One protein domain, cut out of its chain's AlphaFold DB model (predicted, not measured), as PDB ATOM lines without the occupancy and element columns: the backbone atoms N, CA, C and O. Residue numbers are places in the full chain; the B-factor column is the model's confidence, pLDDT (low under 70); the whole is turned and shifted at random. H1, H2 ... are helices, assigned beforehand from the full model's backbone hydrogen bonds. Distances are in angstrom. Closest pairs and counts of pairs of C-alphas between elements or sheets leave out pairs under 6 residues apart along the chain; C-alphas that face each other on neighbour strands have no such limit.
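What this domain is: This is residues 2 to 101 of the 110 residues of the protein "Hypothetical protein" of Vannella sp. CB-2014 (UniProt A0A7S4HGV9). One long helix, H4, makes the long axis of the domain, and three shorter helices gather round its first half: H2 crosses it, H3 runs back beside it, and H1 bridges H2 and H3. The second half of H4 reaches out from this helical cluster, with the long link of residues 27 to 51 looping out along it and back. The 100 printed residues hold four named helices, in the order H1, H2, H3, H4, and no named strand; the class is all helix. The whole is compact, with a radius of gyration of the C-alphas of 14.6 A, and the C-alphas span 47 by 32 by 21 A.

How they stand to each other: H1, residues 2 to 7, touches H2, residues 18 to 26, at a steep tilt of 66 degrees; their closest C-alphas, those of Asp 2 and Gly 19, are 4.7 A apart. H1 also touches H3, residues 52 to 63, at a shallow tilt of 26 degrees, the same way, and the closest C-alphas are those of Thr 4 and Lys 55, 6.2 A apart. H2 and H3 are apart. H2 touches H4, residues 71 to 100, about perpendicular at 75 degrees; here residues 74 to 82 of H4 alone take part, and the closest C-alphas, those of Ala 26 and Ala 79, are 4.0 A apart. H3 and H4 form a helical hairpin, at a shallow tilt of 14 degrees, opposite ways. They touch with residues 54 to 58 of H3 and 77 to 85 of H4 alone, and their closest C-alphas are those of Val 58 and Ile 77, 7.2 A apart. H1 and H4 are close but not clearly touching, with the closest C-alphas, those of Ala 5 and Ala 78, 7.8 A apart. The helix packing is part aligned and part crossed: of the four touching pairs, two are at a shallow tilt. In H1, H2, H3 and H4 every O i to N i+4 pair is within hydrogen-bond range.

Where its parts are: H1, from Asp 2 to Leu 7, begins at C-alpha 2 (55.580, -87.974, -9.786) and measures 8.8 A from first to last C-alpha. H2, from Arg 18 to Ala 26, measures 12.2 A. H3, from Ser 52 to Glu 63, measures 16.6 A and begins at C-alpha 52 (61.605, -94.431, -18.388). H4, from Ser 71 to Thr 100, measures 43.4 A and ends at C-alpha 100 (50.741, -118.713, -14.815).

The domain as a whole: The two C-alphas farthest apart, those of Ser 67 and Asn 101, are 50.2 A apart. The printed part has no cut. The link from H2 to H3 is long, with 25 residues; the links from H1 to H2 and from H3 to H4 are short. The mean pLDDT of the printed part is 95.2, and no printed residue is under 70.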
ATOM      1  N   ASP A   2      54.822 -89.142 -10.294       95.31
ATOM      2  CA  ASP A   2      55.580 -87.974  -9.786       95.31
ATOM      3  C   ASP A   2      56.579 -87.312 -10.744       95.31
ATOM      4  O   ASP A   2      56.617 -86.090 -10.866       95.31
ATOM      5  N   LYS A   3      57.409 -88.099 -11.444       95.75
ATOM      6  CA  LYS A   3      58.385 -87.547 -12.403       95.75
ATOM      7  C   LYS A   3      57.696 -86.833 -13.572       95.75
ATOM      8  O   LYS A   3      58.226 -85.845 -14.059       95.75
ATOM      9  N   THR A   4      56.534 -87.323 -13.996       97.19
ATOM     10  CA  THR A   4      55.714 -86.695 -15.038       97.19
ATOM     11  C   THR A   4      55.058 -85.423 -14.512       97.19
ATOM     12  O   THR A   4      55.126 -84.398 -15.177       97.19
ATOM     13  N   ALA A   5      54.528 -85.449 -13.289       97.12
ATOM     14  CA  ALA A   5      53.966 -84.270 -12.633       97.12
ATOM     15  C   ALA A   5      54.980 -83.116 -12.547       97.12
ATOM     16  O   ALA A   5      54.655 -81.976 -12.861       97.12
ATOM     17  N   ARG A   6      56.243 -83.422 -12.218       95.62
ATOM     18  CA  ARG A   6      57.330 -82.427 -12.226       95.62
ATOM     19  C   ARG A   6      57.607 -81.856 -13.620       95.62
ATOM     20  O   ARG A   6      57.866 -80.668 -13.727       95.62
ATOM     21  N   LEU A   7      57.551 -82.673 -14.679       95.56
ATOM     22  CA  LEU A   7      57.722 -82.192 -16.061       95.56
ATOM     23  C   LEU A   7      56.586 -81.261 -16.500       95.56
ATOM     24  O   LEU A   7      56.805 -80.407 -17.348       95.56
ATOM     25  N   LEU A   8      55.395 -81.425 -15.927       95.69
ATOM     26  CA  LEU A   8      54.246 -80.546 -16.153       95.69
ATOM     27  C   LEU A   8      54.208 -79.347 -15.204       95.69
ATOM     28  O   LEU A   8      53.209 -78.625 -15.167       95.69
ATOM     29  N   ASP A   9      55.277 -79.132 -14.437       94.19
ATOM     30  CA  ASP A   9      55.374 -78.048 -13.467       94.19
ATOM     31  C   ASP A   9      54.205 -78.062 -12.456       94.19
ATOM     32  O   ASP A   9      53.613 -77.039 -12.117       94.19
ATOM     33  N   ILE A  10      53.812 -79.261 -12.004       94.56
ATOM     34  CA  ILE A  10      52.882 -79.426 -10.881       94.56
ATOM     35  C   ILE A  10      53.669 -79.200  -9.588       94.56
ATOM     36  O   ILE A  10      54.602 -79.948  -9.247       94.56
ATOM     37  N   LYS A  11      53.293 -78.139  -8.872       92.31
ATOM     38  CA  LYS A  11      53.948 -77.730  -7.632       92.31
ATOM     39  C   LYS A  11      53.659 -78.733  -6.504       92.31
ATOM     40  O   LYS A  11      52.617 -79.383  -6.494       92.31
ATOM     41  N   PRO A  12      54.604 -78.930  -5.570       90.06
ATOM     42  CA  PRO A  12      54.322 -79.707  -4.370       90.06
ATOM     43  C   PRO A  12      53.180 -79.062  -3.571       90.06
ATOM     44  O   PRO A  12      53.063 -77.841  -3.532       90.06
ATOM     45  N   HIS A  13      52.362 -79.904  -2.947       92.31
ATOM     46  CA  HIS A  13      51.257 -79.514  -2.081       92.31
ATOM     47  C   HIS A  13      51.449 -80.186  -0.719       92.31
ATOM     48  O   HIS A  13      51.972 -81.299  -0.661       92.31
ATOM     49  N   GLU A  14      51.032 -79.535   0.364       88.94
ATOM     50  CA  GLU A  14      51.250 -80.032   1.732       88.94
ATOM     51  C   GLU A  14      50.465 -81.317   2.030       88.94
ATOM     52  O   GLU A  14      50.951 -82.186   2.744       88.94
ATOM     53  N   LYS A  15      49.267 -81.456   1.448       90.44
ATOM     54  CA  LYS A  15      48.355 -82.588   1.696       90.44
ATOM     55  C   LYS A  15      48.310 -83.638   0.587       90.44
ATOM     56  O   LYS A  15      47.769 -84.709   0.809       90.44
ATOM     57  N   TYR A  16      48.824 -83.320  -0.603       89.75
ATOM     58  CA  TYR A  16      48.631 -84.154  -1.791       89.75
ATOM     59  C   TYR A  16      49.960 -84.443  -2.467       89.75
ATOM     60  O   TYR A  16      50.725 -83.532  -2.817       89.75
ATOM     61  N   HIS A  17      50.222 -85.721  -2.719       92.94
ATOM     62  CA  HIS A  17      51.396 -86.113  -3.480       92.94
ATOM     63  C   HIS A  17      51.249 -85.696  -4.946       92.94
ATOM     64  O   HIS A  17      50.155 -85.538  -5.487       92.94
ATOM     65  N   ARG A  18      52.380 -85.506  -5.632       95.25
ATOM     66  CA  ARG A  18      52.368 -85.039  -7.026       95.25
ATOM     67  C   ARG A  18      51.680 -86.025  -7.972       95.25
ATOM     68  O   ARG A  18      51.133 -85.603  -8.985       95.25
ATOM     69  N   GLY A  19      51.743 -87.323  -7.678       94.94
ATOM     70  CA  GLY A  19      51.060 -88.344  -8.460       94.94
ATOM     71  C   GLY A  19      49.540 -88.219  -8.414       94.94
ATOM     72  O   GLY A  19      48.918 -88.276  -9.467       94.94
ATOM     73  N   GLU A  20      48.978 -87.957  -7.236       95.31
ATOM     74  CA  GLU A  20      47.541 -87.725  -7.044       95.31
ATOM     75  C   GLU A  20      47.083 -86.460  -7.777       95.31
ATOM     76  O   GLU A  20      46.117 -86.482  -8.531       95.31
ATOM     77  N   GLN A  21      47.841 -85.369  -7.655       97.31
ATOM     78  CA  GLN A  21      47.551 -84.133  -8.388       97.31
ATOM     79  C   GLN A  21      47.599 -84.334  -9.913       97.31
ATOM     80  O   GLN A  21      46.819 -83.736 -10.651       97.31
ATOM     81  N   LEU A  22      48.510 -85.182 -10.409       97.94
ATOM     82  CA  LEU A  22      48.578 -85.529 -11.830       97.94
ATOM     83  C   LEU A  22      47.348 -86.323 -12.282       97.94
ATOM     84  O   LEU A  22      46.871 -86.102 -13.390       97.94
ATOM     85  N   GLU A  23      46.854 -87.235 -11.449       97.56
ATOM     86  CA  GLU A  23      45.636 -88.004 -11.714       97.56
ATOM     87  C   GLU A  23      44.387 -87.112 -11.717       97.56
ATOM     88  O   GLU A  23      43.597 -87.164 -12.657       97.56
ATOM     89  N   GLN A  24      44.255 -86.215 -10.737       97.44
ATOM     90  CA  GLN A  24      43.179 -85.217 -10.710       97.44
ATOM     91  C   GLN A  24      43.194 -84.350 -11.977       97.44
ATOM     92  O   GLN A  24      42.159 -84.111 -12.598       97.44
ATOM     93  N   LEU A  25      44.382 -83.919 -12.406       97.94
ATOM     94  CA  LEU A  25      44.549 -83.147 -13.631       97.94
ATOM     95  C   LEU A  25      44.186 -83.963 -14.885       97.94
ATOM     96  O   LEU A  25      43.527 -83.446 -15.789       97.94
ATOM     97  N   ALA A  26      44.579 -85.236 -14.937       98.44
ATOM     98  CA  ALA A  26      44.283 -86.138 -16.045       98.44
ATOM     99  C   ALA A  26      42.775 -86.346 -16.266       98.44
ATOM    100  O   ALA A  26      42.351 -86.452 -17.416       98.44
ATOM    101  N   ALA A  27      41.962 -86.316 -15.205       98.44
ATOM    102  CA  ALA A  27      40.500 -86.415 -15.302       98.44
ATOM    103  C   ALA A  27      39.852 -85.278 -16.119       98.44
ATOM    104  O   ALA A  27      38.736 -85.423 -16.607       98.44
ATOM    105  N   THR A  28      40.555 -84.154 -16.291       98.25
ATOM    106  CA  THR A  28      40.078 -82.981 -17.048       98.25
ATOM    107  C   THR A  28      40.647 -82.897 -18.472       98.25
ATOM    108  O   THR A  28      40.329 -81.971 -19.221       98.25
ATOM    109  N   GLY A  29      41.516 -83.839 -18.854       98.31
ATOM    110  CA  GLY A  29      42.234 -83.836 -20.127       98.31
ATOM    111  C   GLY A  29      41.619 -84.734 -21.198       98.31
ATOM    112  O   GLY A  29      40.851 -85.653 -20.923       98.31
ATOM    113  N   ASN A  30      42.017 -84.509 -22.449       98.44
ATOM    114  CA  ASN A  30      41.742 -85.407 -23.563       98.44
ATOM    115  C   ASN A  30      42.921 -86.388 -23.740       98.44
ATOM    116  O   ASN A  30      43.989 -85.971 -24.200       98.44
ATOM    117  N   PRO A  31      42.746 -87.694 -23.462       97.88
ATOM    118  CA  PRO A  31      43.828 -88.678 -23.552       97.88
ATOM    119  C   PRO A  31      44.341 -88.919 -24.980       97.88
ATOM    120  O   PRO A  31      45.413 -89.500 -25.151       97.88
ATOM    121  N   SER A  32      43.601 -88.483 -26.001       97.38
ATOM    122  CA  SER A  32      43.969 -88.621 -27.415       97.38
ATOM    123  C   SER A  32      44.644 -87.373 -27.988       97.38
ATOM    124  O   SER A  32      45.157 -87.424 -29.105       97.38
ATOM    125  N   ALA A  33      44.661 -86.254 -27.255       96.75
ATOM    126  CA  ALA A  33      45.195 -84.986 -27.760       96.75
ATOM    127  C   ALA A  33      46.723 -84.998 -27.912       96.75
ATOM    128  O   ALA A  33      47.255 -84.342 -28.808       96.75
ATOM    129  N   VAL A  34      47.439 -85.770 -27.083       95.88
ATOM    130  CA  VAL A  34      48.887 -85.950 -27.228       95.88
ATOM    131  C   VAL A  34      49.247 -87.431 -27.345       95.88
ATOM    132  O   VAL A  34      49.178 -88.158 -26.355       95.88
ATOM    133  N   PRO A  35      49.695 -87.903 -28.521       94.88
ATOM    134  CA  PRO A  35      50.012 -89.310 -28.706       94.88
ATOM    135  C   PRO A  35      51.272 -89.695 -27.923       94.88
ATOM    136  O   PRO A  35      52.350 -89.122 -28.120       94.88
ATOM    137  N   LEU A  36      51.126 -90.708 -27.068       97.19
ATOM    138  CA  LEU A  36      52.201 -91.373 -26.338       97.19
ATOM    139  C   LEU A  36      52.157 -92.872 -26.641       97.19
ATOM    140  O   LEU A  36      51.100 -93.501 -26.619       97.19
ATOM    141  N   THR A  37      53.318 -93.460 -26.918       95.75
ATOM    142  CA  THR A  37      53.430 -94.901 -27.155       95.75
ATOM    143  C   THR A  37      53.479 -95.665 -25.837       95.75
ATOM    144  O   THR A  37      54.108 -95.231 -24.865       95.75
ATOM    145  N   ILE A  38      52.842 -96.835 -25.821       94.56
ATOM    146  CA  ILE A  38      52.867 -97.750 -24.680       94.56
ATOM    147  C   ILE A  38      54.274 -98.375 -24.593       94.56
ATOM    148  O   ILE A  38      54.785 -98.865 -25.607       94.56
ATOM    149  N   PRO A  39      54.928 -98.369 -23.417       93.31
ATOM    150  CA  PRO A  39      56.228 -99.006 -23.231       93.31
ATOM    151  C   PRO A  39      56.262-100.459 -23.703       93.31
ATOM    152  O   PRO A  39      55.268-101.169 -23.627       93.31
ATOM    153  N   LEU A  40      57.413-100.915 -24.204       91.56
ATOM    154  CA  LEU A  40      57.621-102.300 -24.651       91.56
ATOM    155  C   LEU A  40      56.559-102.804 -25.658       91.56
ATOM    156  O   LEU A  40      56.299-104.000 -25.737       91.56
ATOM    157  N   TYR A  41      55.927-101.924 -26.450       86.00
ATOM    158  CA  TYR A  41      54.858-102.305 -27.391       86.00
ATOM    159  C   TYR A  41      55.244-103.461 -28.334       86.00
ATOM    160  O   TYR A  41      54.438-104.347 -28.603       86.00
ATOM    161  N   LYS A  42      56.507-103.492 -28.783       89.94
ATOM    162  CA  LYS A  42      57.035-104.529 -29.684       89.94
ATOM    163  C   LYS A  42      57.332-105.870 -28.991       89.94
ATOM    164  O   LYS A  42      57.366-106.894 -29.664       89.94
ATOM    165  N   GLN A  43      57.534-105.888 -27.672       90.19
ATOM    166  CA  GLN A  43      57.855-107.099 -26.908       90.19
ATOM    167  C   GLN A  43      56.566-107.672 -26.313       90.19
ATOM    168  O   GLN A  43      56.172-107.327 -25.205       90.19
ATOM    169  N   LYS A  44      55.860-108.514 -27.077       81.81
ATOM    170  CA  LYS A  44      54.502-108.955 -26.711       81.81
ATOM    171  C   LYS A  44      54.452-109.955 -25.547       81.81
ATOM    172  O   LYS A  44      53.488-109.929 -24.797       81.81
ATOM    173  N   LYS A  45      55.478-110.798 -25.387       85.94
ATOM    174  CA  LYS A  45      55.516-111.921 -24.425       85.94
ATOM    175  C   LYS A  45      56.412-111.655 -23.207       85.94
ATOM    176  O   LYS A  45      57.181-112.514 -22.800       85.94
ATOM    177  N   THR A  46      56.416-110.431 -22.684       92.94
ATOM    178  CA  THR A  46      57.209-110.094 -21.493       92.94
ATOM    179  C   THR A  46      56.311-109.597 -20.375       92.94
ATOM    180  O   THR A  46      55.319-108.922 -20.649       92.94
ATOM    181  N   CYS A  47      56.709-109.869 -19.134       94.56
ATOM    182  CA  CYS A  47      56.119-109.318 -17.911       94.56
ATOM    183  C   CYS A  47      56.962-108.167 -17.325       94.56
ATOM    184  O   CYS A  47      56.606-107.590 -16.303       94.56
ATOM    185  N   ASN A  48      58.050-107.767 -17.994       95.94
ATOM    186  CA  ASN A  48      58.939-106.700 -17.529       95.94
ATOM    187  C   ASN A  48      58.266-105.323 -17.539       95.94
ATOM    188  O   ASN A  48      57.527-104.967 -18.456       95.94
ATOM    189  N   PHE A  49      58.581-104.490 -16.552       95.88
ATOM    190  CA  PHE A  49      58.075-103.122 -16.483       95.88
ATOM    191  C   PHE A  49      59.096-102.110 -17.000       95.88
ATOM    192  O   PHE A  49      60.288-102.207 -16.725       95.88
ATOM    193  N   SER A  50      58.626-101.098 -17.732       95.00
ATOM    194  CA  SER A  50      59.458 -99.962 -18.128       95.00
ATOM    195  C   SER A  50      58.615 -98.702 -18.262       95.00
ATOM    196  O   SER A  50      57.645 -98.672 -19.006       95.00
ATOM    197  N   TYR A  51      59.008 -97.638 -17.561       96.25
ATOM    198  CA  TYR A  51      58.335 -96.330 -17.613       96.25
ATOM    199  C   TYR A  51      59.285 -95.182 -17.984       96.25
ATOM    200  O   TYR A  51      58.846 -94.053 -18.216       96.25
ATOM    201  N   SER A  52      60.594 -95.445 -18.065       94.44
ATOM    202  CA  SER A  52      61.605 -94.431 -18.388       94.44
ATOM    203  C   SER A  52      61.403 -93.854 -19.792       94.44
ATOM    204  O   SER A  52      61.459 -92.636 -19.957       94.44
ATOM    205  N   GLY A  53      61.080 -94.701 -20.773       94.88
ATOM    206  CA  GLY A  53      60.761 -94.277 -22.138       94.88
ATOM    207  C   GLY A  53      59.511 -93.397 -22.213       94.88
ATOM    208  O   GLY A  53      59.510 -92.395 -22.922       94.88
ATOM    209  N   LEU A  54      58.470 -93.710 -21.435       96.44
ATOM    210  CA  LEU A  54      57.245 -92.904 -21.372       96.44
ATOM    211  C   LEU A  54      57.517 -91.509 -20.788       96.44
ATOM    212  O   LEU A  54      57.083 -90.510 -21.355       96.44
ATOM    213  N   LYS A  55      58.328 -91.422 -19.724       96.00
ATOM    214  CA  LYS A  55      58.812 -90.140 -19.180       96.00
ATOM    215  C   LYS A  55      59.561 -89.322 -20.240       96.00
ATOM    216  O   LYS A  55      59.346 -88.117 -20.348       96.00
ATOM    217  N   SER A  56      60.444 -89.958 -21.012       97.12
ATOM    218  CA  SER A  56      61.203 -89.278 -22.069       97.12
ATOM    219  C   SER A  56      60.304 -88.767 -23.199       97.12
ATOM    220  O   SER A  56      60.543 -87.674 -23.703       97.12
ATOM    221  N   GLN A  57      59.250 -89.507 -23.566       97.56
ATOM    222  CA  GLN A  57      58.248 -89.032 -24.528       97.56
ATOM    223  C   GLN A  57      57.530 -87.781 -24.012       97.56
ATOM    224  O   GLN A  57      57.443 -86.798 -24.743       97.56
ATOM    225  N   VAL A  58      57.076 -87.791 -22.752       97.56
ATOM    226  CA  VAL A  58      56.428 -86.618 -22.143       97.56
ATOM    227  C   VAL A  58      57.361 -85.411 -22.147       97.56
ATOM    228  O   VAL A  58      56.960 -84.346 -22.603       97.56
ATOM    229  N   ARG A  59      58.615 -85.581 -21.706       97.19
ATOM    230  CA  ARG A  59      59.611 -84.500 -21.710       97.19
ATOM    231  C   ARG A  59      59.725 -83.851 -23.091       97.19
ATOM    232  O   ARG A  59      59.582 -82.642 -23.189       97.19
ATOM    233  N   ARG A  60      59.894 -84.655 -24.145       97.06
ATOM    234  CA  ARG A  60      59.994 -84.150 -25.524       97.06
ATOM    235  C   ARG A  60      58.745 -83.376 -25.947       97.06
ATOM    236  O   ARG A  60      58.855 -82.349 -26.598       97.06
ATOM    237  N   LYS A  61      57.549 -83.857 -25.587       96.56
ATOM    238  CA  LYS A  61      56.291 -83.158 -25.901       96.56
ATOM    239  C   LYS A  61      56.184 -81.814 -25.180       96.56
ATOM    240  O   LYS A  61      55.709 -80.866 -25.789       96.56
ATOM    241  N   VAL A  62      56.639 -81.736 -23.930       95.50
ATOM    242  CA  VAL A  62      56.696 -80.488 -23.155       95.50
ATOM    243  C   VAL A  62      57.714 -79.515 -23.750       95.50
ATOM    244  O   VAL A  62      57.375 -78.360 -23.970       95.50
ATOM    245  N   GLU A  63      58.922 -79.979 -24.079       94.75
ATOM    246  CA  GLU A  63      59.983 -79.150 -24.680       94.75
ATOM    247  C   GLU A  63      59.539 -78.505 -26.006       94.75
ATOM    248  O   GLU A  63      59.879 -77.357 -26.278       94.75
ATOM    249  N   LEU A  64      58.714 -79.198 -26.801       94.38
ATOM    250  CA  LEU A  64      58.162 -78.675 -28.058       94.38
ATOM    251  C   LEU A  64      57.134 -77.545 -27.883       94.38
ATOM    252  O   LEU A  64      56.822 -76.873 -28.861       94.38
ATOM    253  N   GLN A  65      56.580 -77.338 -26.686       91.25
ATOM    254  CA  GLN A  65      55.651 -76.228 -26.426       91.25
ATOM    255  C   GLN A  65      56.375 -74.902 -26.140       91.25
ATOM    256  O   GLN A  65      55.734 -73.855 -26.102       91.25
ATOM    257  N   GLY A  66      57.699 -74.927 -25.944       84.75
ATOM    258  CA  GLY A  66      58.486 -73.740 -25.611       84.75
ATOM    259  C   GLY A  66      58.357 -73.322 -24.142       84.75
ATOM    260  O   GLY A  66      58.216 -74.155 -23.249       84.75
ATOM    261  N   SER A  67      58.455 -72.017 -23.883       79.62
ATOM    262  CA  SER A  67      58.676 -71.457 -22.540       79.62
ATOM    263  C   SER A  67      57.487 -71.588 -21.583       79.62
ATOM    264  O   SER A  67      57.678 -71.544 -20.370       79.62
ATOM    265  N   SER A  68      56.261 -71.738 -22.097       84.81
ATOM    266  CA  SER A  68      55.062 -71.889 -21.266       84.81
ATOM    267  C   SER A  68      54.117 -72.944 -21.826       84.81
ATOM    268  O   SER A  68      53.679 -72.850 -22.970       84.81
ATOM    269  N   ILE A  69      53.741 -73.908 -20.989       92.00
ATOM    270  CA  ILE A  69      52.718 -74.908 -21.302       92.00
ATOM    271  C   ILE A  69      51.367 -74.485 -20.729       92.00
ATOM    272  O   ILE A  69      51.253 -74.186 -19.538       92.00
ATOM    273  N   SER A  70      50.333 -74.481 -21.570       95.12
ATOM    274  CA  SER A  70      48.974 -74.129 -21.148       95.12
ATOM    275  C   SER A  70      48.401 -75.163 -20.173       95.12
ATOM    276  O   SER A  70      48.742 -76.348 -20.224       95.12
ATOM    277  N   SER A  71      47.473 -74.742 -19.312       95.81
ATOM    278  CA  SER A  71      46.776 -75.651 -18.389       95.81
ATOM    279  C   SER A  71      46.070 -76.791 -19.131       95.81
ATOM    280  O   SER A  71      46.116 -77.936 -18.686       95.81
ATOM    281  N   LYS A  72      45.496 -76.502 -20.308       97.38
ATOM    282  CA  LYS A  72      44.861 -77.511 -21.164       97.38
ATOM    283  C   LYS A  72      45.863 -78.547 -21.670       97.38
ATOM    284  O   LYS A  72      45.590 -79.739 -21.595       97.38
ATOM    285  N   PHE A  73      47.035 -78.110 -22.129       97.56
ATOM    286  CA  PHE A  73      48.084 -79.027 -22.573       97.56
ATOM    287  C   PHE A  73      48.605 -79.898 -21.422       97.56
ATOM    288  O   PHE A  73      48.817 -81.098 -21.606       97.56
ATOM    289  N   LYS A  74      48.767 -79.327 -20.218       97.81
ATOM    290  CA  LYS A  74      49.124 -80.102 -19.018       97.81
ATOM    291  C   LYS A  74      48.085 -81.197 -18.739       97.81
ATOM    292  O   LYS A  74      48.475 -82.345 -18.528       97.81
ATOM    293  N   ALA A  75      46.793 -80.864 -18.796       98.44
ATOM    294  CA  ALA A  75      45.701 -81.826 -18.632       98.44
ATOM    295  C   ALA A  75      45.734 -82.940 -19.687       98.44
ATOM    296  O   ALA A  75      45.679 -84.121 -19.349       98.44
ATOM    297  N   ASP A  76      45.918 -82.579 -20.955       98.56
ATOM    298  CA  ASP A  76      45.975 -83.531 -22.066       98.56
ATOM    299  C   ASP A  76      47.170 -84.490 -21.963       98.56
ATOM    300  O   ASP A  76      47.018 -85.699 -22.150       98.56
ATOM    301  N   ILE A  77      48.356 -83.984 -21.602       98.25
ATOM    302  CA  ILE A  77      49.522 -84.837 -21.339       98.25
ATOM    303  C   ILE A  77      49.275 -85.749 -20.142       98.25
ATOM    304  O   ILE A  77      49.652 -86.921 -20.197       98.25
ATOM    305  N   ALA A  78      48.688 -85.236 -19.058       98.50
ATOM    306  CA  ALA A  78      48.395 -86.030 -17.871       98.50
ATOM    307  C   ALA A  78      47.453 -87.198 -18.212       98.50
ATOM    308  O   ALA A  78      47.770 -88.346 -17.891       98.50
ATOM    309  N   ALA A  79      46.380 -86.923 -18.962       98.69
ATOM    310  CA  ALA A  79      45.425 -87.920 -19.445       98.69
ATOM    311  C   ALA A  79      46.089 -88.969 -20.351       98.69
ATOM    312  O   ALA A  79      45.977 -90.176 -20.111       98.69
ATOM    313  N   ALA A  80      46.849 -88.527 -21.357       98.50
ATOM    314  CA  ALA A  80      47.559 -89.427 -22.263       98.50
ATOM    315  C   ALA A  80      48.590 -90.294 -21.519       98.50
ATOM    316  O   ALA A  80      48.731 -91.491 -21.791       98.50
ATOM    317  N   PHE A  81      49.308 -89.706 -20.556       98.56
ATOM    318  CA  PHE A  81      50.286 -90.409 -19.730       98.56
ATOM    319  C   PHE A  81      49.619 -91.482 -18.868       98.56
ATOM    320  O   PHE A  81      50.113 -92.612 -18.847       98.56
ATOM    321  N   GLN A  82      48.516 -91.154 -18.187       98.38
ATOM    322  CA  GLN A  82      47.786 -92.105 -17.346       98.38
ATOM    323  C   GLN A  82      47.280 -93.281 -18.182       98.38
ATOM    324  O   GLN A  82      47.531 -94.430 -17.824       98.38
ATOM    325  N   VAL A  83      46.689 -93.024 -19.355       98.25
ATOM    326  CA  VAL A  83      46.248 -94.090 -20.268       98.25
ATOM    327  C   VAL A  83      47.415 -94.976 -20.709       98.25
ATOM    328  O   VAL A  83      47.310 -96.202 -20.646       98.25
ATOM    329  N   ALA A  84      48.541 -94.397 -21.135       98.12
ATOM    330  CA  ALA A  84      49.698 -95.175 -21.580       98.12
ATOM    331  C   ALA A  84      50.324 -96.005 -20.442       98.12
ATOM    332  O   ALA A  84      50.689 -97.166 -20.653       98.12
ATOM    333  N   ALA A  85      50.430 -95.435 -19.238       97.88
ATOM    334  CA  ALA A  85      50.980 -96.109 -18.066       97.88
ATOM    335  C   ALA A  85      50.080 -97.259 -17.584       97.88
ATOM    336  O   ALA A  85      50.586 -98.352 -17.314       97.88
ATOM    337  N   THR A  86      48.764 -97.039 -17.532       97.06
ATOM    338  CA  THR A  86      47.784 -98.053 -17.121       97.06
ATOM    339  C   THR A  86      47.662 -99.163 -18.158       97.06
ATOM    340  O   THR A  86      47.673-100.333 -17.789       97.06
ATOM    341  N   LYS A  87      47.648 -98.846 -19.461       97.12
ATOM    342  CA  LYS A  87      47.664 -99.880 -20.513       97.12
ATOM    343  C   LYS A  87      48.907-100.763 -20.435       97.12
ATOM    344  O   LYS A  87      48.808-101.966 -20.662       97.12
ATOM    345  N   HIS A  88      50.066-100.188 -20.102       97.31
ATOM    346  CA  HIS A  88      51.271-100.979 -19.856       97.31
ATOM    347  C   HIS A  88      51.078-101.921 -18.667       97.31
ATOM    348  O   HIS A  88      51.285-103.117 -18.828       97.31
ATOM    349  N   LEU A  89      50.616-101.409 -17.520       96.75
ATOM    350  CA  LEU A  89      50.333-102.220 -16.330       96.75
ATOM    351  C   LEU A  89      49.392-103.388 -16.648       96.75
ATOM    352  O   LEU A  89      49.760-104.533 -16.403       96.75
ATOM    353  N   VAL A  90      48.235-103.100 -17.253       96.44
ATOM    354  CA  VAL A  90      47.223-104.101 -17.623       96.44
ATOM    355  C   VAL A  90      47.810-105.166 -18.541       96.44
ATOM    356  O   VAL A  90      47.552-106.349 -18.355       96.44
ATOM    357  N   ARG A  91      48.627-104.778 -19.525       95.88
ATOM    358  CA  ARG A  91      49.237-105.756 -20.426       95.88
ATOM    359  C   ARG A  91      50.239-106.655 -19.701       95.88
ATOM    360  O   ARG A  91      50.226-107.860 -19.924       95.88
ATOM    361  N   GLN A  92      51.094-106.096 -18.843       96.62
ATOM    362  CA  GLN A  92      52.082-106.902 -18.119       96.62
ATOM    363  C   GLN A  92      51.410-107.871 -17.140       96.62
ATOM    364  O   GLN A  92      51.829-109.024 -17.048       96.62
ATOM    365  N   THR A  93      50.350-107.443 -16.450       96.81
ATOM    366  CA  THR A  93      49.600-108.321 -15.542       96.81
ATOM    367  C   THR A  93      48.770-109.357 -16.297       96.81
ATOM    368  O   THR A  93      48.731-110.507 -15.873       96.81
ATOM    369  N   ALA A  94      48.177-109.014 -17.445       95.44
ATOM    370  CA  ALA A  94      47.474-109.975 -18.299       95.44
ATOM    371  C   ALA A  94      48.413-111.057 -18.860       95.44
ATOM    372  O   ALA A  94      48.049-112.236 -18.880       95.44
ATOM    373  N   ASN A  95      49.631-110.677 -19.261       95.50
ATOM    374  CA  ASN A  95      50.668-111.633 -19.651       95.50
ATOM    375  C   ASN A  95      51.000-112.578 -18.489       95.50
ATOM    376  O   ASN A  95      50.974-113.789 -18.671       95.50
ATOM    377  N   ALA A  96      51.209-112.046 -17.281       96.44
ATOM    378  CA  ALA A  96      51.506-112.865 -16.107       96.44
ATOM    379  C   ALA A  96      50.366-113.839 -15.754       96.44
ATOM    380  O   ALA A  96      50.630-115.002 -15.458       96.44
ATOM    381  N   LEU A  97      49.104-113.398 -15.814       97.12
ATOM    382  CA  LEU A  97      47.942-114.272 -15.594       97.12
ATOM    383  C   LEU A  97      47.875-115.396 -16.635       97.12
ATOM    384  O   LEU A  97      47.626-116.545 -16.281       97.12
ATOM    385  N   THR A  98      48.144-115.071 -17.903       95.88
ATOM    386  CA  THR A  98      48.161-116.050 -18.999       95.88
ATOM    387  C   THR A  98      49.279-117.075 -18.809       95.88
ATOM    388  O   THR A  98      49.023-118.274 -18.876       95.88
ATOM    389  N   ASP A  99      50.499-116.619 -18.514       96.06
ATOM    390  CA  ASP A  99      51.676-117.481 -18.366       96.06
ATOM    391  C   ASP A  99      51.582-118.397 -17.131       96.06
ATOM    392  O   ASP A  99      52.110-119.507 -17.139       96.06
ATOM    393  N   THR A 100      50.901-117.952 -16.070       96.94
ATOM    394  CA  THR A 100      50.741-118.713 -14.815       96.94
ATOM    395  C   THR A 100      49.442-119.517 -14.735       96.94
ATOM    396  O   THR A 100      49.275-120.304 -13.804       96.94
ATOM    397  N   ASN A 101      48.515-119.324 -15.680       97.19
ATOM    398  CA  ASN A 101      47.155-119.875 -15.649       97.19
ATOM    399  C   ASN A 101      46.379-119.542 -14.352       97.19
ATOM    400  O   ASN A 101      45.491-120.284 -13.918       97.19
TER     401      ASN A 101